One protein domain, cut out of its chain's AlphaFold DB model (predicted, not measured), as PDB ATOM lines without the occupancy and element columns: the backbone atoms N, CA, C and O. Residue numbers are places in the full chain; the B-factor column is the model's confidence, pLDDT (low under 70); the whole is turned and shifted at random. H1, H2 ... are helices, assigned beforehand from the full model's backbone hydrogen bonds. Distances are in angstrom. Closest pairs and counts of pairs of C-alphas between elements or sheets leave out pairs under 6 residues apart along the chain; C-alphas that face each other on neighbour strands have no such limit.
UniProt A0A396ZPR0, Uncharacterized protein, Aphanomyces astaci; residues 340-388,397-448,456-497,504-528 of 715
ATOM      1  N   THR A 340     -12.423  28.550  31.089       87.69
ATOM      2  CA  THR A 340     -12.344  28.945  32.499       87.69
ATOM      3  C   THR A 340     -10.966  28.694  33.114       87.69
ATOM      4  O   THR A 340     -10.704  29.180  34.210       87.69
ATOM      5  N   SER A 341     -10.074  27.968  32.433       91.00
ATOM      6  CA  SER A 341      -8.759  27.606  32.962       91.00
ATOM      7  C   SER A 341      -7.848  28.826  33.091       91.00
ATOM      8  O   SER A 341      -7.632  29.563  32.130       91.00
ATOM      9  N   VAL A 342      -7.263  29.012  34.277       92.75
ATOM     10  CA  VAL A 342      -6.287  30.082  34.539       92.75
ATOM     11  C   VAL A 342      -4.962  29.863  33.801       92.75
ATOM     12  O   VAL A 342      -4.285  30.836  33.479       92.75
ATOM     13  N   GLU A 343      -4.623  28.620  33.437       90.88
ATOM     14  CA  GLU A 343      -3.391  28.298  32.696       90.88
ATOM     15  C   GLU A 343      -3.348  28.926  31.296       90.88
ATOM     16  O   GLU A 343      -2.269  29.137  30.741       90.88
ATOM     17  N   GLN A 344      -4.500  29.328  30.739       93.94
ATOM     18  CA  GLN A 344      -4.537  30.090  29.488       93.94
ATOM     19  C   GLN A 344      -3.669  31.357  29.571       93.94
ATOM     20  O   GLN A 344      -3.063  31.745  28.574       93.94
ATOM     21  N   HIS A 345      -3.549  31.980  30.749       95.19
ATOM     22  CA  HIS A 345      -2.796  33.222  30.934       95.19
ATOM     23  C   HIS A 345      -1.293  33.093  30.676       95.19
ATOM     24  O   HIS A 345      -0.690  34.039  30.165       95.19
ATOM     25  N   ARG A 346      -0.699  31.931  30.960       92.94
ATOM     26  CA  ARG A 346       0.717  31.639  30.689       92.94
ATOM     27  C   ARG A 346       1.010  31.711  29.187       92.94
ATOM     28  O   ARG A 346       1.885  32.450  28.741       92.94
ATOM     29  N   PHE A 347       0.177  31.045  28.390       95.25
ATOM     30  CA  PHE A 347       0.285  31.049  26.930       95.25
ATOM     31  C   PHE A 347      -0.176  32.365  26.302       95.25
ATOM     32  O   PHE A 347       0.408  32.804  25.314       95.25
ATOM     33  N   LEU A 348      -1.176  33.037  26.879       95.56
ATOM     34  CA  LEU A 348      -1.585  34.377  26.454       95.56
ATOM     35  C   LEU A 348      -0.436  35.379  26.611       95.56
ATOM     36  O   LEU A 348      -0.166  36.138  25.684       95.56
ATOM     37  N   TYR A 349       0.295  35.336  27.727       94.44
ATOM     38  CA  TYR A 349       1.467  36.182  27.942       94.44
ATOM     39  C   TYR A 349       2.525  36.000  26.843       94.44
ATOM     40  O   TYR A 349       2.932  36.974  26.202       94.44
ATOM     41  N   LEU A 350       2.918  34.758  26.550       93.50
ATOM     42  CA  LEU A 350       3.860  34.454  25.465       93.50
ATOM     43  C   LEU A 350       3.312  34.850  24.089       93.50
ATOM     44  O   LEU A 350       4.036  35.396  23.251       93.50
ATOM     45  N   ARG A 351       2.012  34.646  23.866       93.81
ATOM     46  CA  ARG A 351       1.317  35.032  22.640       93.81
ATOM     47  C   ARG A 351       1.334  36.540  22.409       93.81
ATOM     48  O   ARG A 351       1.509  36.960  21.261       93.81
ATOM     49  N   PHE A 352       1.172  37.344  23.462       91.75
ATOM     50  CA  PHE A 352       1.282  38.805  23.406       91.75
ATOM     51  C   PHE A 352       2.702  39.226  23.048       91.75
ATOM     52  O   PHE A 352       2.903  40.058  22.164       91.75
ATOM     53  N   ARG A 353       3.703  38.594  23.670       87.88
ATOM     54  CA  ARG A 353       5.109  38.864  23.361       87.88
ATOM     55  C   ARG A 353       5.459  38.515  21.924       87.88
ATOM     56  O   ARG A 353       6.143  39.301  21.288       87.88
ATOM     57  N   ALA A 354       4.968  37.398  21.391       89.31
ATOM     58  CA  ALA A 354       5.156  37.052  19.984       89.31
ATOM     59  C   ALA A 354       4.442  38.035  19.039       89.31
ATOM     60  O   ALA A 354       4.972  38.361  17.980       89.31
ATOM     61  N   GLN A 355       3.261  38.535  19.429       85.62
ATOM     62  CA  GLN A 355       2.505  39.526  18.657       85.62
ATOM     63  C   GLN A 355       3.229  40.875  18.566       85.62
ATOM     64  O   GLN A 355       3.131  41.541  17.541       85.62
ATOM     65  N   MET A 356       3.931  41.262  19.632       81.62
ATOM     66  CA  MET A 356       4.579  42.569  19.794       81.62
ATOM     67  C   MET A 356       6.111  42.468  19.799       81.62
ATOM     68  O   MET A 356       6.793  43.388  20.240       81.62
ATOM     69  N   MET A 357       6.658  41.339  19.334       70.00
ATOM     70  CA  MET A 357       8.072  40.967  19.493       70.00
ATOM     71  C   MET A 357       9.026  41.993  18.870       70.00
ATOM     72  O   MET A 357      10.083  42.256  19.432       70.00
ATOM     73  N   ALA A 358       8.630  42.585  17.742       64.81
ATOM     74  CA  ALA A 358       9.417  43.564  16.995       64.81
ATOM     75  C   ALA A 358       8.929  45.019  17.179       64.81
ATOM     76  O   ALA A 358       9.486  45.924  16.565       64.81
ATOM     77  N   GLU A 359       7.884  45.257  17.982       75.88
ATOM     78  CA  GLU A 359       7.276  46.586  18.141       75.88
ATOM     79  C   GLU A 359       7.758  47.271  19.427       75.88
ATOM     80  O   GLU A 359       7.446  46.838  20.540       75.88
ATOM     81  N   LEU A 360       8.492  48.377  19.269       76.81
ATOM     82  CA  LEU A 360       8.881  49.261  20.365       76.81
ATOM     83  C   LEU A 360       8.791  50.733  19.910       76.81
ATOM     84  O   LEU A 360       9.552  51.127  19.025       76.81
ATOM     85  N   PRO A 361       7.912  51.571  20.501       82.50
ATOM     86  CA  PRO A 361       6.908  51.260  21.529       82.50
ATOM     87  C   PRO A 361       5.698  50.479  20.986       82.50
ATOM     88  O   PRO A 361       5.507  50.368  19.777       82.50
ATOM     89  N   TRP A 362       4.851  49.977  21.888       86.00
ATOM     90  CA  TRP A 362       3.579  49.355  21.520       86.00
ATOM     91  C   TRP A 362       2.628  50.339  20.839       86.00
ATOM     92  O   TRP A 362       2.480  51.493  21.249       86.00
ATOM     93  N   THR A 363       1.938  49.842  19.816       87.12
ATOM     94  CA  THR A 363       0.922  50.583  19.063       87.12
ATOM     95  C   THR A 363      -0.484  50.274  19.575       87.12
ATOM     96  O   THR A 363      -0.740  49.176  20.072       87.12
ATOM     97  N   ASP A 364      -1.433  51.196  19.393       86.69
ATOM     98  CA  ASP A 364      -2.845  50.964  19.749       86.69
ATOM     99  C   ASP A 364      -3.411  49.711  19.049       86.69
ATOM    100  O   ASP A 364      -4.048  48.859  19.669       86.69
ATOM    101  N   ARG A 365      -3.036  49.517  17.776       88.38
ATOM    102  CA  ARG A 365      -3.274  48.287  17.010       88.38
ATOM    103  C   ARG A 365      -2.829  47.042  17.774       88.38
ATOM    104  O   ARG A 365      -3.600  46.096  17.915       88.38
ATOM    105  N   SER A 366      -1.572  47.010  18.208       88.38
ATOM    106  CA  SER A 366      -0.980  45.829  18.837       88.38
ATOM    107  C   SER A 366      -1.672  45.459  20.150       88.38
ATOM    108  O   SER A 366      -1.984  44.288  20.384       88.38
ATOM    109  N   VAL A 367      -2.017  46.472  20.946       90.38
ATOM    110  CA  VAL A 367      -2.706  46.335  22.228       90.38
ATOM    111  C   VAL A 367      -4.116  45.786  22.016       90.38
ATOM    112  O   VAL A 367      -4.479  44.780  22.627       90.38
ATOM    113  N   TRP A 368      -4.895  46.358  21.095       91.75
ATOM    114  CA  TRP A 368      -6.252  45.882  20.810       91.75
ATOM    115  C   TRP A 368      -6.297  44.523  20.113       91.75
ATOM    116  O   TRP A 368      -7.176  43.718  20.428       91.75
ATOM    117  N   CYS A 369      -5.331  44.200  19.243       91.31
ATOM    118  CA  CYS A 369      -5.215  42.843  18.708       91.31
ATOM    119  C   CYS A 369      -4.923  41.841  19.872       91.31
ATOM    120  O   CYS A 369      -5.449  40.729  19.838       91.31
ATOM    121  N   CYS A 370      -4.215  42.223  20.953       92.69
ATOM    122  CA  CYS A 370      -4.064  41.388  22.164       92.69
ATOM    123  C   CYS A 370      -5.349  41.281  23.007       92.69
ATOM    124  O   CYS A 370      -5.707  40.181  23.430       92.69
ATOM    125  N   VAL A 371      -6.088  42.377  23.212       93.19
ATOM    126  CA  VAL A 371      -7.393  42.343  23.910       93.19
ATOM    127  C   VAL A 371      -8.388  41.450  23.166       93.19
ATOM    128  O   VAL A 371      -9.120  40.679  23.786       93.19
ATOM    129  N   TYR A 372      -8.378  41.490  21.833       90.75
ATOM    130  CA  TYR A 372      -9.181  40.595  21.004       90.75
ATOM    131  C   TYR A 372      -8.794  39.120  21.192       90.75
ATOM    132  O   TYR A 372      -9.675  38.266  21.277       90.75
ATOM    133  N   ILE A 373      -7.497  38.809  21.318       92.12
ATOM    134  CA  ILE A 373      -7.023  37.445  21.622       92.12
ATOM    135  C   ILE A 373      -7.569  36.968  22.975       92.12
ATOM    136  O   ILE A 373      -8.063  35.845  23.056       92.12
ATOM    137  N   VAL A 374      -7.555  37.818  24.009       93.56
ATOM    138  CA  VAL A 374      -8.151  37.497  25.323       93.56
ATOM    139  C   VAL A 374      -9.650  37.225  25.193       93.56
ATOM    140  O   VAL A 374     -10.147  36.221  25.699       93.56
ATOM    141  N   ALA A 375     -10.374  38.091  24.476       90.94
ATOM    142  CA  ALA A 375     -11.807  37.922  24.260       90.94
ATOM    143  C   ALA A 375     -12.127  36.598  23.548       90.94
ATOM    144  O   ALA A 375     -13.018  35.875  23.992       90.94
ATOM    145  N   LYS A 376     -11.359  36.245  22.506       87.69
ATOM    146  CA  LYS A 376     -11.484  34.966  21.794       87.69
ATOM    147  C   LYS A 376     -11.199  33.771  22.714       87.69
ATOM    148  O   LYS A 376     -11.928  32.786  22.646       87.69
ATOM    149  N   ALA A 377     -10.162  33.844  23.551       90.56
ATOM    150  CA  ALA A 377      -9.778  32.753  24.451       90.56
ATOM    151  C   ALA A 377     -10.867  32.442  25.492       90.56
ATOM    152  O   ALA A 377     -11.178  31.281  25.760       90.56
ATOM    153  N   PHE A 378     -11.490  33.481  26.045       90.56
ATOM    154  CA  PHE A 378     -12.547  33.328  27.042       90.56
ATOM    155  C   PHE A 378     -13.896  32.985  26.415       90.56
ATOM    156  O   PHE A 378     -14.649  32.157  26.930       90.56
ATOM    157  N   PHE A 379     -14.222  33.605  25.291       86.50
ATOM    158  CA  PHE A 379     -15.531  33.473  24.671       86.50
ATOM    159  C   PHE A 379     -15.371  33.035  23.213       86.50
ATOM    160  O   PHE A 379     -15.620  33.824  22.303       86.50
ATOM    161  N   PRO A 380     -14.993  31.766  22.963       74.75
ATOM    162  CA  PRO A 380     -14.837  31.241  21.605       74.75
ATOM    163  C   PRO A 380     -16.163  31.188  20.826       74.75
ATOM    164  O   PRO A 380     -16.163  31.009  19.615       74.75
ATOM    165  N   GLU A 381     -17.299  31.360  21.499       66.00
ATOM    166  CA  GLU A 381     -18.628  31.447  20.882       66.00
ATOM    167  C   GLU A 381     -18.976  32.878  20.419       66.00
ATOM    168  O   GLU A 381     -19.886  33.069  19.611       66.00
ATOM    169  N   TYR A 382     -18.238  33.896  20.882       59.47
ATOM    170  CA  TYR A 382     -18.457  35.299  20.526       59.47
ATOM    171  C   TYR A 382     -17.780  35.631  19.185       59.47
ATOM    172  O   TYR A 382     -16.637  36.079  19.116       59.47
ATOM    173  N   SER A 383     -18.514  35.448  18.091       50.25
ATOM    174  CA  SER A 383     -18.199  36.051  16.791       50.25
ATOM    175  C   SER A 383     -18.888  37.415  16.671       50.25
ATOM    176  O   SER A 383     -20.038  37.587  17.082       50.25
ATOM    177  N   THR A 384     -18.204  38.400  16.077       45.66
ATOM    178  CA  THR A 384     -18.636  39.806  15.909       45.66
ATOM    179  C   THR A 384     -19.938  39.999  15.111       45.66
ATOM    180  O   THR A 384     -20.343  41.133  14.873       45.66
ATOM    181  N   ALA A 385     -20.613  38.923  14.698       42.88
ATOM    182  CA  ALA A 385     -21.917  38.958  14.041       42.88
ATOM    183  C   ALA A 385     -23.118  38.894  15.014       42.88
ATOM    184  O   ALA A 385     -24.234  39.212  14.614       42.88
ATOM    185  N   CYS A 386     -22.926  38.515  16.284       42.97
ATOM    186  CA  CYS A 386     -24.032  38.187  17.197       42.97
ATOM    187  C   CYS A 386     -24.332  39.274  18.250       42.97
ATOM    188  O   CYS A 386     -24.591  38.967  19.408       42.97
ATOM    189  N   VAL A 387     -24.279  40.559  17.885       43.25
ATOM    190  CA  VAL A 387     -24.626  41.654  18.826       43.25
ATOM    191  C   VAL A 387     -26.098  42.087  18.704       43.25
ATOM    192  O   VAL A 387     -26.610  42.755  19.593       43.25
ATOM    193  N   PHE A 388     -26.818  41.644  17.666       42.56
ATOM    194  CA  PHE A 388     -28.226  42.018  17.444       42.56
ATOM    195  C   PHE A 388     -29.253  40.899  17.650       42.56
ATOM    196  O   PHE A 388     -30.449  41.168  17.574       42.56
ATOM    197  N   ARG A 397     -22.809  28.680  14.195       41.88
ATOM    198  CA  ARG A 397     -21.486  28.653  14.845       41.88
ATOM    199  C   ARG A 397     -20.428  29.208  13.888       41.88
ATOM    200  O   ARG A 397     -19.824  28.470  13.113       41.88
ATOM    201  N   SER A 398     -20.223  30.518  13.903       48.69
ATOM    202  CA  SER A 398     -19.163  31.156  13.141       48.69
ATOM    203  C   SER A 398     -17.932  31.105  14.023       48.69
ATOM    204  O   SER A 398     -17.886  31.715  15.086       48.69
ATOM    205  N   VAL A 399     -16.965  30.293  13.604       53.88
ATOM    206  CA  VAL A 399     -15.645  30.215  14.230       53.88
ATOM    207  C   VAL A 399     -15.101  31.642  14.384       53.88
ATOM    208  O   VAL A 399     -15.137  32.387  13.397       53.88
ATOM    209  N   PRO A 400     -14.602  32.043  15.572       59.66
ATOM    210  CA  PRO A 400     -14.002  33.357  15.766       59.66
ATOM    211  C   PRO A 400     -12.954  33.616  14.691       59.66
ATOM    212  O   PRO A 400     -12.054  32.799  14.469       59.66
ATOM    213  N   GLU A 401     -13.085  34.738  13.990       71.25
ATOM    214  CA  GLU A 401     -12.174  35.044  12.899       71.25
ATOM    215  C   GLU A 401     -10.733  35.217  13.420       71.25
ATOM    216  O   GLU A 401     -10.511  35.729  14.517       71.25
ATOM    217  N   PRO A 402      -9.709  34.820  12.640       81.00
ATOM    218  CA  PRO A 402      -8.323  35.087  12.998       81.00
ATOM    219  C   PRO A 402      -8.076  36.580  13.232       81.00
ATOM    220  O   PRO A 402      -8.532  37.414  12.448       81.00
ATOM    221  N   VAL A 403      -7.256  36.905  14.236       83.69
ATOM    222  CA  VAL A 403      -6.864  38.281  14.607       83.69
ATOM    223  C   VAL A 403      -6.452  39.103  13.381       83.69
ATOM    224  O   VAL A 403      -6.910  40.223  13.191       83.69
ATOM    225  N   ALA A 404      -5.661  38.517  12.477       82.69
ATOM    226  CA  ALA A 404      -5.219  39.175  11.249       82.69
ATOM    227  C   ALA A 404      -6.375  39.586  10.316       82.69
ATOM    228  O   ALA A 404      -6.274  40.604   9.635       82.69
ATOM    229  N   LYS A 405      -7.473  38.818  10.265       82.69
ATOM    230  CA  LYS A 405      -8.671  39.183   9.492       82.69
ATOM    231  C   LYS A 405      -9.444  40.308  10.178       82.69
ATOM    232  O   LYS A 405      -9.854  41.240   9.492       82.69
ATOM    233  N   ALA A 406      -9.580  40.250  11.502       81.19
ATOM    234  CA  ALA A 406     -10.223  41.301  12.286       81.19
ATOM    235  C   ALA A 406      -9.468  42.640  12.165       81.19
ATOM    236  O   ALA A 406     -10.078  43.640  11.788       81.19
ATOM    237  N   CYS A 407      -8.139  42.653  12.346       83.50
ATOM    238  CA  CYS A 407      -7.342  43.880  12.204       83.50
ATOM    239  C   CYS A 407      -7.417  44.408  10.733       83.50
ATOM    240  O   CYS A 407      -7.615  45.602  10.523       83.50
ATOM    241  N   LYS A 408      -7.434  43.534   9.703       84.06
ATOM    242  CA  LYS A 408      -7.649  43.937   8.287       84.06
ATOM    243  C   LYS A 408      -9.021  44.559   8.002       84.06
ATOM    244  O   LYS A 408      -9.134  45.381   7.095       84.06
ATOM    245  N   LYS A 409     -10.087  44.152   8.703       83.19
ATOM    246  CA  LYS A 409     -11.423  44.756   8.536       83.19
ATOM    247  C   LYS A 409     -11.433  46.207   9.013       83.19
ATOM    248  O   LYS A 409     -11.961  47.059   8.306       83.19
ATOM    249  N   VAL A 410     -10.791  46.483  10.149       82.88
ATOM    250  CA  VAL A 410     -10.628  47.846  10.685       82.88
ATOM    251  C   VAL A 410      -9.799  48.712   9.732       82.88
ATOM    252  O   VAL A 410     -10.205  49.821   9.395       82.88
ATOM    253  N   GLU A 411      -8.690  48.181   9.208       83.62
ATOM    254  CA  GLU A 411      -7.857  48.882   8.217       83.62
ATOM    255  C   GLU A 411      -8.639  49.221   6.937       83.62
ATOM    256  O   GLU A 411      -8.561  50.339   6.430       83.62
ATOM    257  N   LYS A 412      -9.439  48.274   6.424       83.19
ATOM    258  CA  LYS A 412     -10.297  48.491   5.247       83.19
ATOM    259  C   LYS A 412     -11.386  49.532   5.489       83.19
ATOM    260  O   LYS A 412     -11.726  50.262   4.563       83.19
ATOM    261  N   ALA A 413     -11.912  49.606   6.711       82.06
ATOM    262  CA  ALA A 413     -12.872  50.627   7.117       82.06
ATOM    263  C   ALA A 413     -12.235  52.025   7.259       82.06
ATOM    264  O   ALA A 413     -12.967  53.003   7.378       82.06
ATOM    265  N   LYS A 414     -10.895  52.135   7.223       78.62
ATOM    266  CA  LYS A 414     -10.116  53.381   7.359       78.62
ATOM    267  C   LYS A 414     -10.405  54.189   8.633       78.62
ATOM    268  O   LYS A 414     -10.060  55.364   8.694       78.62
ATOM    269  N   THR A 415     -11.001  53.576   9.655       74.75
ATOM    270  CA  THR A 415     -11.292  54.248  10.931       74.75
ATOM    271  C   THR A 415     -10.072  54.289  11.847       74.75
ATOM    272  O   THR A 415      -9.951  55.200  12.656       74.75
ATOM    273  N   ASN A 416      -9.156  53.315  11.726       76.69
ATOM    274  CA  ASN A 416      -8.076  53.058  12.695       76.69
ATOM    275  C   ASN A 416      -8.577  52.882  14.146       76.69
ATOM    276  O   ASN A 416      -7.787  52.928  15.085       76.69
ATOM    277  N   GLU A 417      -9.874  52.629  14.337       85.81
ATOM    278  CA  GLU A 417     -10.504  52.412  15.640       85.81
ATOM    279  C   GLU A 417     -10.410  50.931  16.022       85.81
ATOM    280  O   GLU A 417     -11.379  50.173  15.939       85.81
ATOM    281  N   TYR A 418      -9.220  50.485  16.429       86.00
ATOM    282  CA  TYR A 418      -8.991  49.079  16.785       86.00
ATOM    283  C   TYR A 418      -9.801  48.628  18.013       86.00
ATOM    284  O   TYR A 418     -10.111  47.443  18.136       86.00
ATOM    285  N   ALA A 419     -10.259  49.564  18.851       85.94
ATOM    286  CA  ALA A 419     -11.230  49.311  19.918       85.94
ATOM    287  C   ALA A 419     -12.527  48.648  19.419       85.94
ATOM    288  O   ALA A 419     -13.111  47.825  20.122       85.94
ATOM    289  N   ALA A 420     -12.945  48.926  18.179       84.12
ATOM    290  CA  ALA A 420     -14.142  48.334  17.585       84.12
ATOM    291  C   ALA A 420     -14.013  46.820  17.323       84.12
ATOM    292  O   ALA A 420     -15.020  46.152  17.082       84.12
ATOM    293  N   MET A 421     -12.801  46.251  17.397       83.50
ATOM    294  CA  MET A 421     -12.589  44.804  17.277       83.50
ATOM    295  C   MET A 421     -13.297  44.012  18.382       83.50
ATOM    296  O   MET A 421     -13.644  42.848  18.173       83.50
ATOM    297  N   VAL A 422     -13.507  44.620  19.552       84.06
ATOM    298  CA  VAL A 422     -14.168  43.995  20.701       84.06
ATOM    299  C   VAL A 422     -15.360  44.852  21.106       84.06
ATOM    300  O   VAL A 422     -15.209  45.991  21.533       84.06
ATOM    301  N   SER A 423     -16.573  44.299  21.004       84.56
ATOM    302  CA  SER A 423     -17.779  45.031  21.407       84.56
ATOM    303  C   SER A 423     -17.749  45.402  22.896       84.56
ATOM    304  O   SER A 423     -17.237  44.649  23.728       84.56
ATOM    305  N   ALA A 424     -18.387  46.516  23.265       84.81
ATOM    306  CA  ALA A 424     -18.476  46.945  24.664       84.81
ATOM    307  C   ALA A 424     -19.121  45.884  25.584       84.81
ATOM    308  O   ALA A 424     -18.769  45.782  26.758       84.81
ATOM    309  N   ALA A 425     -20.049  45.072  25.061       82.94
ATOM    310  CA  ALA A 425     -20.652  43.962  25.799       82.94
ATOM    311  C   ALA A 425     -19.645  42.828  26.058       82.94
ATOM    312  O   ALA A 425     -19.499  42.397  27.202       82.94
ATOM    313  N   ALA A 426     -18.903  42.406  25.029       83.81
ATOM    314  CA  ALA A 426     -17.855  41.393  25.168       83.81
ATOM    315  C   ALA A 426     -16.747  41.859  26.124       83.81
ATOM    316  O   ALA A 426     -16.292  41.096  26.972       83.81
ATOM    317  N   LEU A 427     -16.372  43.138  26.062       88.44
ATOM    318  CA  LEU A 427     -15.371  43.719  26.952       88.44
ATOM    319  C   LEU A 427     -15.798  43.683  28.430       88.44
ATOM    320  O   LEU A 427     -14.977  43.392  29.299       88.44
ATOM    321  N   ARG A 428     -17.084  43.922  28.734       88.06
ATOM    322  CA  ARG A 428     -17.617  43.769  30.102       88.06
ATOM    323  C   ARG A 428     -17.514  42.327  30.596       88.06
ATOM    324  O   ARG A 428     -17.093  42.110  31.729       88.06
ATOM    325  N   LEU A 429     -17.841  41.355  29.743       89.44
ATOM    326  CA  LEU A 429     -17.724  39.932  30.072       89.44
ATOM    327  C   LEU A 429     -16.266  39.512  30.302       89.44
ATOM    328  O   LEU A 429     -15.982  38.795  31.260       89.44
ATOM    329  N   VAL A 430     -15.334  40.005  29.478       91.88
ATOM    330  CA  VAL A 430     -13.889  39.795  29.666       91.88
ATOM    331  C   VAL A 430     -13.435  40.339  31.016       91.88
ATOM    332  O   VAL A 430     -12.799  39.614  31.774       91.88
ATOM    333  N   ARG A 431     -13.803  41.579  31.364       92.56
ATOM    334  CA  ARG A 431     -13.450  42.175  32.665       92.56
ATOM    335  C   ARG A 431     -14.011  41.376  33.843       92.56
ATOM    336  O   ARG A 431     -13.286  41.157  34.808       92.56
ATOM    337  N   PHE A 432     -15.262  40.922  33.750       91.31
ATOM    338  CA  PHE A 432     -15.885  40.092  34.783       91.31
ATOM    339  C   PHE A 432     -15.152  38.754  34.960       91.31
ATOM    340  O   PHE A 432     -14.819  38.380  36.082       91.31
ATOM    341  N   ARG A 433     -14.827  38.062  33.858       92.50
ATOM    342  CA  ARG A 433     -14.091  36.793  33.919       92.50
ATOM    343  C   ARG A 433     -12.669  36.960  34.455       92.50
ATOM    344  O   ARG A 433     -12.253  36.145  35.270       92.50
ATOM    345  N   LEU A 434     -11.959  38.018  34.058       94.81
ATOM    346  CA  LEU A 434     -10.622  38.312  34.586       94.81
ATOM    347  C   LEU A 434     -10.634  38.482  36.101       94.81
ATOM    348  O   LEU A 434      -9.724  38.004  36.768       94.81
ATOM    349  N   GLN A 435     -11.652  39.151  36.647       93.62
ATOM    350  CA  GLN A 435     -11.771  39.311  38.092       93.62
ATOM    351  C   GLN A 435     -11.950  37.951  38.784       93.62
ATOM    352  O   GLN A 435     -11.216  37.655  39.721       93.62
ATOM    353  N   ALA A 436     -12.831  37.089  38.266       92.88
ATOM    354  CA  ALA A 436     -13.019  35.739  38.802       92.88
ATOM    355  C   ALA A 436     -11.743  34.872  38.707       92.88
ATOM    356  O   ALA A 436     -11.417  34.137  39.636       92.88
ATOM    357  N   GLN A 437     -10.991  34.980  37.607       94.88
ATOM    358  CA  GLN A 437      -9.729  34.255  37.418       94.88
ATOM    359  C   GLN A 437      -8.600  34.775  38.318       94.88
ATOM    360  O   GLN A 437      -7.762  33.983  38.746       94.88
ATOM    361  N   LEU A 438      -8.579  36.073  38.646       94.25
ATOM    362  CA  LEU A 438      -7.662  36.627  39.647       94.25
ATOM    363  C   LEU A 438      -7.935  36.038  41.033       94.25
ATOM    364  O   LEU A 438      -6.994  35.632  41.714       94.25
ATOM    365  N   ASP A 439      -9.207  35.949  41.425       92.12
ATOM    366  CA  ASP A 439      -9.598  35.383  42.718       92.12
ATOM    367  C   ASP A 439      -9.241  33.884  42.789       92.12
ATOM    368  O   ASP A 439      -8.700  33.417  43.790       92.12
ATOM    369  N   GLN A 440      -9.430  33.139  41.692       91.81
ATOM    370  CA  GLN A 440      -9.002  31.739  41.587       91.81
ATOM    371  C   GLN A 440      -7.473  31.583  41.681       91.81
ATOM    372  O   GLN A 440      -6.987  30.737  42.432       91.81
ATOM    373  N   ALA A 441      -6.708  32.394  40.945       91.19
ATOM    374  CA  ALA A 441      -5.246  32.330  40.933       91.19
ATOM    375  C   ALA A 441      -4.617  32.725  42.283       91.19
ATOM    376  O   ALA A 441      -3.551  32.224  42.657       91.19
ATOM    377  N   LEU A 442      -5.276  33.611  43.035       90.38
ATOM    378  CA  LEU A 442      -4.877  33.971  44.393       90.38
ATOM    379  C   LEU A 442      -4.962  32.760  45.332       90.38
ATOM    380  O   LEU A 442      -3.994  32.461  46.028       90.38
ATOM    381  N   LEU A 443      -6.068  32.010  45.292       86.69
ATOM    382  CA  LEU A 443      -6.257  30.810  46.120       86.69
ATOM    383  C   LEU A 443      -5.208  29.724  45.830       86.69
ATOM    384  O   LEU A 443      -4.688  29.099  46.757       86.69
ATOM    385  N   THR A 444      -4.849  29.525  44.558       82.44
ATOM    386  CA  THR A 444      -3.812  28.552  44.169       82.44
ATOM    387  C   THR A 444      -2.404  28.984  44.570       82.44
ATOM    388  O   THR A 444      -1.547  28.139  44.777       82.44
ATOM    389  N   THR A 445      -2.145  30.289  44.686       81.50
ATOM    390  CA  THR A 445      -0.825  30.800  45.097       81.50
ATOM    391  C   THR A 445      -0.626  30.680  46.612       81.50
ATOM    392  O   THR A 445       0.484  30.442  47.075       81.50
ATOM    393  N   SER A 446      -1.706  30.799  47.390       72.94
ATOM    394  CA  SER A 446      -1.671  30.695  48.855       72.94
ATOM    395  C   SER A 446      -1.657  29.258  49.392       72.94
ATOM    396  O   SER A 446      -1.469  29.065  50.591       72.94
ATOM    397  N   THR A 447      -1.878  28.248  48.546       65.50
ATOM    398  CA  THR A 447      -1.889  26.836  48.952       65.50
ATOM    399  C   THR A 447      -0.522  26.201  48.669       65.50
ATOM    400  O   THR A 447      -0.156  26.057  47.505       65.50
ATOM    401  N   PRO A 448       0.269  25.819  49.693       55.81
ATOM    402  CA  PRO A 448       1.533  25.130  49.467       55.81
ATOM    403  C   PRO A 448       1.239  23.730  48.922       55.81
ATOM    404  O   PRO A 448       0.795  22.841  49.647       55.81
ATOM    405  N   GLN A 456       8.720  26.618  40.068       70.81
ATOM    406  CA  GLN A 456       7.722  27.151  39.138       70.81
ATOM    407  C   GLN A 456       7.154  28.491  39.610       70.81
ATOM    408  O   GLN A 456       6.901  28.690  40.797       70.81
ATOM    409  N   LEU A 457       6.992  29.432  38.677       81.94
ATOM    410  CA  LEU A 457       6.289  30.680  38.949       81.94
ATOM    411  C   LEU A 457       4.777  30.396  38.991       81.94
ATOM    412  O   LEU A 457       4.258  29.829  38.017       81.94
ATOM    413  N   PRO A 458       4.066  30.804  40.059       88.19
ATOM    414  CA  PRO A 458       2.612  30.705  40.126       88.19
ATOM    415  C   PRO A 458       1.920  31.382  38.937       88.19
ATOM    416  O   PRO A 458       2.469  32.285  38.306       88.19
ATOM    417  N   ILE A 459       0.681  30.979  38.642       91.19
ATOM    418  CA  ILE A 459      -0.072  31.526  37.502       91.19
ATOM    419  C   ILE A 459      -0.508  32.989  37.717       91.19
ATOM    420  O   ILE A 459      -0.658  33.743  36.754       91.19
ATOM    421  N   LEU A 460      -0.671  33.411  38.979       94.38
ATOM    422  CA  LEU A 460      -1.185  34.726  39.382       94.38
ATOM    423  C   LEU A 460      -0.519  35.918  38.656       94.38
ATOM    424  O   LEU A 460      -1.260  36.721  38.082       94.38
ATOM    425  N   PRO A 461       0.823  36.049  38.601       94.81
ATOM    426  CA  PRO A 461       1.477  37.119  37.852       94.81
ATOM    427  C   PRO A 461       1.036  37.252  36.384       94.81
ATOM    428  O   PRO A 461       0.838  38.370  35.903       94.81
ATOM    429  N   TYR A 462       0.809  36.139  35.677       95.50
ATOM    430  CA  TYR A 462       0.349  36.158  34.283       95.50
ATOM    431  C   TYR A 462      -1.099  36.654  34.157       95.50
ATOM    432  O   TYR A 462      -1.435  37.392  33.220       95.50
ATOM    433  N   VAL A 463      -1.957  36.299  35.121       96.69
ATOM    434  CA  VAL A 463      -3.337  36.804  35.195       96.69
ATOM    435  C   VAL A 463      -3.334  38.312  35.447       96.69
ATOM    436  O   VAL A 463      -4.014  39.057  34.738       96.69
ATOM    437  N   VAL A 464      -2.507  38.783  36.390       97.12
ATOM    438  CA  VAL A 464      -2.332  40.215  36.693       97.12
ATOM    439  C   VAL A 464      -1.843  40.977  35.465       97.12
ATOM    440  O   VAL A 464      -2.405  42.022  35.142       97.12
ATOM    441  N   TYR A 465      -0.861  40.442  34.734       96.31
ATOM    442  CA  TYR A 465      -0.374  41.056  33.500       96.31
ATOM    443  C   TYR A 465      -1.479  41.178  32.444       96.31
ATOM    444  O   TYR A 465      -1.669  42.241  31.851       96.31
ATOM    445  N   THR A 466      -2.251  40.107  32.237       96.62
ATOM    446  CA  THR A 466      -3.372  40.105  31.285       96.62
ATOM    447  C   THR A 466      -4.436  41.127  31.686       96.62
ATOM    448  O   THR A 466      -4.948  41.863  30.843       96.62
ATOM    449  N   HIS A 467      -4.739  41.226  32.982       96.44
ATOM    450  CA  HIS A 467      -5.676  42.213  33.503       96.44
ATOM    451  C   HIS A 467      -5.163  43.646  33.319       96.44
ATOM    452  O   HIS A 467      -5.903  44.500  32.832       96.44
ATOM    453  N   ALA A 468      -3.892  43.905  33.633       95.69
ATOM    454  CA  ALA A 468      -3.264  45.208  33.443       95.69
ATOM    455  C   ALA A 468      -3.254  45.637  31.966       95.69
ATOM    456  O   ALA A 468      -3.520  46.803  31.680       95.69
ATOM    457  N   LEU A 469      -3.028  44.706  31.030       94.75
ATOM    458  CA  LEU A 469      -3.100  44.963  29.587       94.75
ATOM    459  C   LEU A 469      -4.514  45.374  29.143       94.75
ATOM    460  O   LEU A 469      -4.671  46.336  28.393       94.75
ATOM    461  N   VAL A 470      -5.552  44.684  29.629       94.88
ATOM    462  CA  VAL A 470      -6.949  45.031  29.320       94.88
ATOM    463  C   VAL A 470      -7.339  46.370  29.948       94.88
ATOM    464  O   VAL A 470      -7.953  47.198  29.280       94.88
ATOM    465  N   LEU A 471      -6.950  46.633  31.200       94.56
ATOM    466  CA  LEU A 471      -7.171  47.941  31.829       94.56
ATOM    467  C   LEU A 471      -6.445  49.059  31.078       94.56
ATOM    468  O   LEU A 471      -7.012  50.134  30.905       94.56
ATOM    469  N   TYR A 472      -5.226  48.804  30.603       92.62
ATOM    470  CA  TYR A 472      -4.473  49.760  29.802       92.62
ATOM    471  C   TYR A 472      -5.214  50.139  28.516       92.62
ATOM    472  O   TYR A 472      -5.361  51.325  28.233       92.62
ATOM    473  N   ALA A 473      -5.723  49.152  27.775       91.12
ATOM    474  CA  ALA A 473      -6.439  49.391  26.523       91.12
ATOM    475  C   ALA A 473      -7.722  50.223  26.710       91.12
ATOM    476  O   ALA A 473      -8.085  51.008  25.840       91.12
ATOM    477  N   VAL A 474      -8.416  50.046  27.841       91.12
ATOM    478  CA  VAL A 474      -9.744  50.638  28.085       91.12
ATOM    479  C   VAL A 474      -9.677  51.959  28.844       91.12
ATOM    480  O   VAL A 474     -10.416  52.888  28.537       91.12
ATOM    481  N   GLU A 475      -8.830  52.033  29.869       91.06
ATOM    482  CA  GLU A 475      -8.791  53.137  30.839       91.06
ATOM    483  C   GLU A 475      -7.448  53.885  30.828       91.06
ATOM    484  O   GLU A 475      -7.313  54.944  31.443       91.06
ATOM    485  N   GLY A 476      -6.446  53.355  30.123       89.50
ATOM    486  CA  GLY A 476      -5.119  53.945  29.994       89.50
ATOM    487  C   GLY A 476      -4.115  53.514  31.071       89.50
ATOM    488  O   GLY A 476      -4.344  52.647  31.918       89.50
ATOM    489  N   LEU A 477      -2.938  54.149  31.032       88.75
ATOM    490  CA  LEU A 477      -1.762  53.772  31.832       88.75
ATOM    491  C   LEU A 477      -1.961  53.893  33.350       88.75
ATOM    492  O   LEU A 477      -1.336  53.155  34.117       88.75
ATOM    493  N   SER A 478      -2.818  54.811  33.796       90.00
ATOM    494  CA  SER A 478      -3.066  55.058  35.219       90.00
ATOM    495  C   SER A 478      -3.742  53.860  35.896       90.00
ATOM    496  O   SER A 478      -3.301  53.446  36.969       90.00
ATOM    497  N   SER A 479      -4.748  53.255  35.260       92.19
ATOM    498  CA  SER A 479      -5.434  52.059  35.769       92.19
ATOM    499  C   SER A 479      -4.533  50.825  35.761       92.19
ATOM    500  O   SER A 479      -4.469  50.111  36.762       92.19
ATOM    501  N   ALA A 480      -3.758  50.617  34.693       93.00
ATOM    502  CA  ALA A 480      -2.778  49.530  34.628       93.00
ATOM    503  C   ALA A 480      -1.702  49.654  35.724       93.00
ATOM    504  O   ALA A 480      -1.379  48.687  36.409       93.00
ATOM    505  N   THR A 481      -1.213  50.873  35.967       92.75
ATOM    506  CA  THR A 481      -0.266  51.170  37.055       92.75
ATOM    507  C   THR A 481      -0.852  50.866  38.433       92.75
ATOM    508  O   THR A 481      -0.175  50.269  39.270       92.75
ATOM    509  N   LYS A 482      -2.108  51.258  38.685       94.56
ATOM    510  CA  LYS A 482      -2.801  50.937  39.944       94.56
ATOM    511  C   LYS A 482      -2.951  49.427  40.129       94.56
ATOM    512  O   LYS A 482      -2.788  48.945  41.245       94.56
ATOM    513  N   CYS A 483      -3.218  48.693  39.047       95.75
ATOM    514  CA  CYS A 483      -3.301  47.236  39.069       95.75
ATOM    515  C   CYS A 483      -1.974  46.591  39.490       95.75
ATOM    516  O   CYS A 483      -1.969  45.837  40.461       95.75
ATOM    517  N   PHE A 484      -0.856  46.933  38.837       95.69
ATOM    518  CA  PHE A 484       0.458  46.400  39.215       95.69
ATOM    519  C   PHE A 484       0.792  46.699  40.678       95.69
ATOM    520  O   PHE A 484       1.130  45.784  41.419       95.69
ATOM    521  N   ARG A 485       0.624  47.951  41.126       95.38
ATOM    522  CA  ARG A 485       0.905  48.342  42.520       95.38
ATOM    523  C   ARG A 485       0.081  47.548  43.529       95.38
ATOM    524  O   ARG A 485       0.661  46.974  44.440       95.38
ATOM    525  N   LYS A 486      -1.238  47.440  43.318       95.62
ATOM    526  CA  LYS A 486      -2.136  46.667  44.192       95.62
ATOM    527  C   LYS A 486      -1.622  45.240  44.401       95.62
ATOM    528  O   LYS A 486      -1.619  44.749  45.525       95.62
ATOM    529  N   TRP A 487      -1.223  44.570  43.323       95.75
ATOM    530  CA  TRP A 487      -0.787  43.175  43.388       95.75
ATOM    531  C   TRP A 487       0.651  43.009  43.880       95.75
ATOM    532  O   TRP A 487       0.939  42.016  44.539       95.75
ATOM    533  N   ILE A 488       1.527  43.988  43.644       95.25
ATOM    534  CA  ILE A 488       2.863  44.038  44.251       95.25
ATOM    535  C   ILE A 488       2.752  44.210  45.774       95.25
ATOM    536  O   ILE A 488       3.392  43.465  46.511       95.25
ATOM    537  N   ASP A 489       1.904  45.123  46.257       93.69
ATOM    538  CA  ASP A 489       1.672  45.333  47.693       93.69
ATOM    539  C   ASP A 489       1.048  44.091  48.353       93.69
ATOM    540  O   ASP A 489       1.422  43.709  49.465       93.69
ATOM    541  N   MET A 490       0.136  43.418  47.642       92.50
ATOM    542  CA  MET A 490      -0.426  42.139  48.077       92.50
ATOM    543  C   MET A 490       0.657  41.062  48.182       92.50
ATOM    544  O   MET A 490       0.746  40.394  49.209       92.50
ATOM    545  N   ALA A 491       1.501  40.908  47.159       90.69
ATOM    546  CA  ALA A 491       2.580  39.926  47.178       90.69
ATOM    547  C   ALA A 491       3.565  40.202  48.320       90.69
ATOM    548  O   ALA A 491       3.843  39.305  49.109       90.69
ATOM    549  N   LYS A 492       3.979  41.465  48.494       89.50
ATOM    550  CA  LYS A 492       4.826  41.915  49.610       89.50
ATOM    551  C   LYS A 492       4.247  41.531  50.973       89.50
ATOM    552  O   LYS A 492       4.990  41.105  51.851       89.50
ATOM    553  N   SER A 493       2.938  41.691  51.154       89.62
ATOM    554  CA  SER A 493       2.259  41.398  52.424       89.62
ATOM    555  C   SER A 493       2.190  39.898  52.733       89.62
ATOM    556  O   SER A 493       2.062  39.531  53.897       89.62
ATOM    557  N   ASN A 494       2.275  39.044  51.708       86.56
ATOM    558  CA  ASN A 494       2.255  37.586  51.843       86.56
ATOM    559  C   ASN A 494       3.658  36.954  51.861       86.56
ATOM    560  O   ASN A 494       3.771  35.765  52.156       86.56
ATOM    561  N   CYS A 495       4.716  37.723  51.575       82.38
ATOM    562  CA  CYS A 495       6.087  37.242  51.705       82.38
ATOM    563  C   CYS A 495       6.369  36.835  53.160       82.38
ATOM    564  O   CYS A 495       6.138  37.606  54.096       82.38
ATOM    565  N   GLN A 496       6.895  35.630  53.361       67.19
ATOM    566  CA  GLN A 496       7.235  35.139  54.690       67.19
ATOM    567  C   GLN A 496       8.453  35.901  55.236       67.19
ATOM    568  O   GLN A 496       9.474  36.041  54.569       67.19
ATOM    569  N   GLN A 497       8.371  36.373  56.484       55.53
ATOM    570  CA  GLN A 497       9.457  37.120  57.140       55.53
ATOM    571  C   GLN A 497      10.628  36.234  57.618       55.53
ATOM    572  O   GLN A 497      11.597  36.739  58.184       55.53
ATOM    573  N   PRO A 504      12.478  28.418  48.821       57.16
ATOM    574  CA  PRO A 504      12.104  29.599  48.053       57.16
ATOM    575  C   PRO A 504      10.655  30.004  48.353       57.16
ATOM    576  O   PRO A 504       9.723  29.213  48.198       57.16
ATOM    577  N   ASP A 505      10.460  31.261  48.745       72.06
ATOM    578  CA  ASP A 505       9.132  31.841  48.940       72.06
ATOM    579  C   ASP A 505       8.482  32.136  47.577       72.06
ATOM    580  O   ASP A 505       8.948  32.981  46.804       72.06
ATOM    581  N   ALA A 506       7.387  31.436  47.271       78.31
ATOM    582  CA  ALA A 506       6.631  31.636  46.040       78.31
ATOM    583  C   ALA A 506       6.151  33.092  45.891       78.31
ATOM    584  O   ALA A 506       6.169  33.630  44.782       78.31
ATOM    585  N   TRP A 507       5.793  33.758  46.996       85.31
ATOM    586  CA  TRP A 507       5.339  35.149  46.981       85.31
ATOM    587  C   TRP A 507       6.459  36.136  46.665       85.31
ATOM    588  O   TRP A 507       6.219  37.106  45.941       85.31
ATOM    589  N   ARG A 508       7.694  35.853  47.096       83.56
ATOM    590  CA  ARG A 508       8.872  36.641  46.710       83.56
ATOM    591  C   ARG A 508       9.097  36.598  45.200       83.56
ATOM    592  O   ARG A 508       9.270  37.642  44.578       83.56
ATOM    593  N   ARG A 509       8.984  35.418  44.588       82.81
ATOM    594  CA  ARG A 509       9.116  35.262  43.128       82.81
ATOM    595  C   ARG A 509       7.973  35.922  42.363       82.81
ATOM    596  O   ARG A 509       8.207  36.547  41.332       82.81
ATOM    597  N   VAL A 510       6.743  35.831  42.876       89.31
ATOM    598  CA  VAL A 510       5.584  36.563  42.335       89.31
ATOM    599  C   VAL A 510       5.839  38.068  42.369       89.31
ATOM    600  O   VAL A 510       5.618  38.747  41.368       89.31
ATOM    601  N   MET A 511       6.332  38.589  43.491       90.44
ATOM    602  CA  MET A 511       6.652  40.003  43.667       90.44
ATOM    603  C   MET A 511       7.737  40.464  42.685       90.44
ATOM    604  O   MET A 511       7.526  41.443  41.971       90.44
ATOM    605  N   GLU A 512       8.862  39.752  42.604       89.12
ATOM    606  CA  GLU A 512       9.963  40.059  41.679       89.12
ATOM    607  C   GLU A 512       9.492  40.047  40.225       89.12
ATOM    608  O   GLU A 512       9.731  41.001  39.480       89.12
ATOM    609  N   TRP A 513       8.740  39.016  39.831       92.44
ATOM    610  CA  TRP A 513       8.211  38.921  38.477       92.44
ATOM    611  C   TRP A 513       7.231  40.055  38.168       92.44
ATOM    612  O   TRP A 513       7.312  40.653  37.099       92.44
ATOM    613  N   LEU A 514       6.328  40.409  39.091       95.19
ATOM    614  CA  LEU A 514       5.385  41.521  38.908       95.19
ATOM    615  C   LEU A 514       6.097  42.868  38.761       95.19
ATOM    616  O   LEU A 514       5.700  43.680  37.926       95.19
ATOM    617  N   VAL A 515       7.150  43.107  39.546       94.88
ATOM    618  CA  VAL A 515       7.972  44.320  39.449       94.88
ATOM    619  C   VAL A 515       8.708  44.365  38.107       94.88
ATOM    620  O   VAL A 515       8.641  45.382  37.413       94.88
ATOM    621  N   ALA A 516       9.342  43.264  37.693       94.12
ATOM    622  CA  ALA A 516      10.014  43.164  36.397       94.12
ATOM    623  C   ALA A 516       9.032  43.344  35.230       94.12
ATOM    624  O   ALA A 516       9.306  44.087  34.287       94.12
ATOM    625  N   ALA A 517       7.849  42.731  35.317       94.31
ATOM    626  CA  ALA A 517       6.798  42.853  34.318       94.31
ATOM    627  C   ALA A 517       6.261  44.283  34.248       94.31
ATOM    628  O   ALA A 517       5.990  44.772  33.153       94.31
ATOM    629  N   TYR A 518       6.149  44.979  35.383       94.56
ATOM    630  CA  TYR A 518       5.736  46.376  35.409       94.56
ATOM    631  C   TYR A 518       6.786  47.293  34.762       94.56
ATOM    632  O   TYR A 518       6.431  48.160  33.962       94.56
ATOM    633  N   LEU A 519       8.076  47.083  35.040       93.38
ATOM    634  CA  LEU A 519       9.167  47.819  34.392       93.38
ATOM    635  C   LEU A 519       9.216  47.550  32.876       93.38
ATOM    636  O   LEU A 519       9.285  48.501  32.097       93.38
ATOM    637  N   ASP A 520       9.103  46.289  32.442       91.94
ATOM    638  CA  ASP A 520       9.045  45.917  31.015       91.94
ATOM    639  C   ASP A 520       7.828  46.562  30.336       91.94
ATOM    640  O   ASP A 520       7.956  47.162  29.266       91.94
ATOM    641  N   PHE A 521       6.670  46.553  31.003       90.75
ATOM    642  CA  PHE A 521       5.455  47.220  30.536       90.75
ATOM    643  C   PHE A 521       5.677  48.728  30.343       90.75
ATOM    644  O   PHE A 521       5.334  49.274  29.297       90.75
ATOM    645  N   LEU A 522       6.300  49.418  31.307       89.62
ATOM    646  CA  LEU A 522       6.593  50.853  31.196       89.62
ATOM    647  C   LEU A 522       7.543  51.187  30.043       89.62
ATOM    648  O   LEU A 522       7.325  52.187  29.355       89.62
ATOM    649  N   LEU A 523       8.568  50.360  29.808       88.06
ATOM    650  CA  LEU A 523       9.492  50.559  28.687       88.06
ATOM    651  C   LEU A 523       8.774  50.418  27.345       88.06
ATOM    652  O   LEU A 523       8.966  51.249  26.454       88.06
ATOM    653  N   ARG A 524       7.905  49.412  27.223       85.50
ATOM    654  CA  ARG A 524       7.154  49.124  25.995       85.50
ATOM    655  C   ARG A 524       6.069  50.146  25.699       85.50
ATOM    656  O   ARG A 524       5.866  50.489  24.537       85.50
ATOM    657  N   MET A 525       5.441  50.705  26.731       79.75
ATOM    658  CA  MET A 525       4.523  51.836  26.566       79.75
ATOM    659  C   MET A 525       5.225  53.166  26.303       79.75
ATOM    660  O   MET A 525       4.586  54.167  25.982       79.75
ATOM    661  N   GLY A 526       6.537  53.179  26.499       65.44
ATOM    662  CA  GLY A 526       7.290  54.374  26.767       65.44
ATOM    663  C   GLY A 526       7.450  55.338  25.605       65.44
ATOM    664  O   GLY A 526       7.128  56.509  25.765       65.44
ATOM    665  N   GLY A 527       7.966  54.899  24.455       62.72
ATOM    666  CA  GLY A 527       8.316  55.800  23.344       62.72
ATOM    667  C   GLY A 527       8.968  57.124  23.803       62.72
ATOM    668  O   GLY A 527       9.707  57.160  24.785       62.72
ATOM    669  N   SER A 528       8.613  58.241  23.160       45.84
ATOM    670  CA  SER A 528       8.961  59.615  23.584       45.84
ATOM    671  C   SER A 528       8.151  60.146  24.785       45.84
ATOM    672  O   SER A 528       8.299  61.303  25.171       45.84
TER     673      SER A 528
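AT A GLANCE: This is residues 340 to 388, 397 to 448, 456 to 497 and 504 to 528 of the 715 residues of an uncharacterized protein of Aphanomyces astaci (UniProt A0A396ZPR0). H6 lies in the middle of a helical body, with H5, H7 and H8 packed lengthwise round it. The hairpin of H1 and H2 crosses H6, and H3 and short H4 pack on H2 towards one end of the long axis. The printed part has 168 residues, with eight named helices, H1 to H8 in order, and no named strand: class all helix. It is compact, with a radius of gyration of the C-alphas of 16.5 A and spans of 56 by 41 by 24 A.

IN THESE COORDINATES: H1, residues 344 to 355, begins at C-alpha 344 (-4.537, 30.090, 29.488) and measures 16.0 A. H2 is residues 364 to 378, 21.4 A; H3, 403 to 413, 15.6 A; H4, 418 to 421, 5.6 A; H5, 424 to 446, 33.6 A; H6, 460 to 475, 21.7 A; H7, 477 to 494, 26.0 A. H8, residues 506 to 524, 26.6 A, ends at C-alpha 524 (7.154, 49.124, 25.995).

HOW THE PARTS SIT: H1 and H2 form a hairpin; their closest C-alphas, Phe 352 and Cys 370, are 6.1 A apart. H2 touches H6 at a steep tilt of 54 degrees, through residues 469 to 473 of H6 alone, closest C-alphas Val 371 and Val 470, 6.1 A. H2 also touches H3, closest C-alphas Cys 369 and Val 403, 6.4 A, and H4, Arg 365 and Tyr 418, 5.8 A. H5 touches H6 at a shallow tilt of 25 degrees, opposite ways, closest C-alphas Ala 441 and Leu 460, 5.0 A. H6, H7 and H8 form an up and down bundle, each running against the one before. Every O i to N i+4 pair is within hydrogen-bond range except in H4, too short for one.

THE WHOLE: C-alphas 412 and 497 are farthest apart, 56.7 A. Cuts leave gaps of 15.2 A from C-alpha 388 to 397, 12.2 A from 448 to 456 and 12.1 A from 497 to 504. Of the links printed whole, none is long. In this model 21 printed residues have pLDDT under 70, among them 381 to 388.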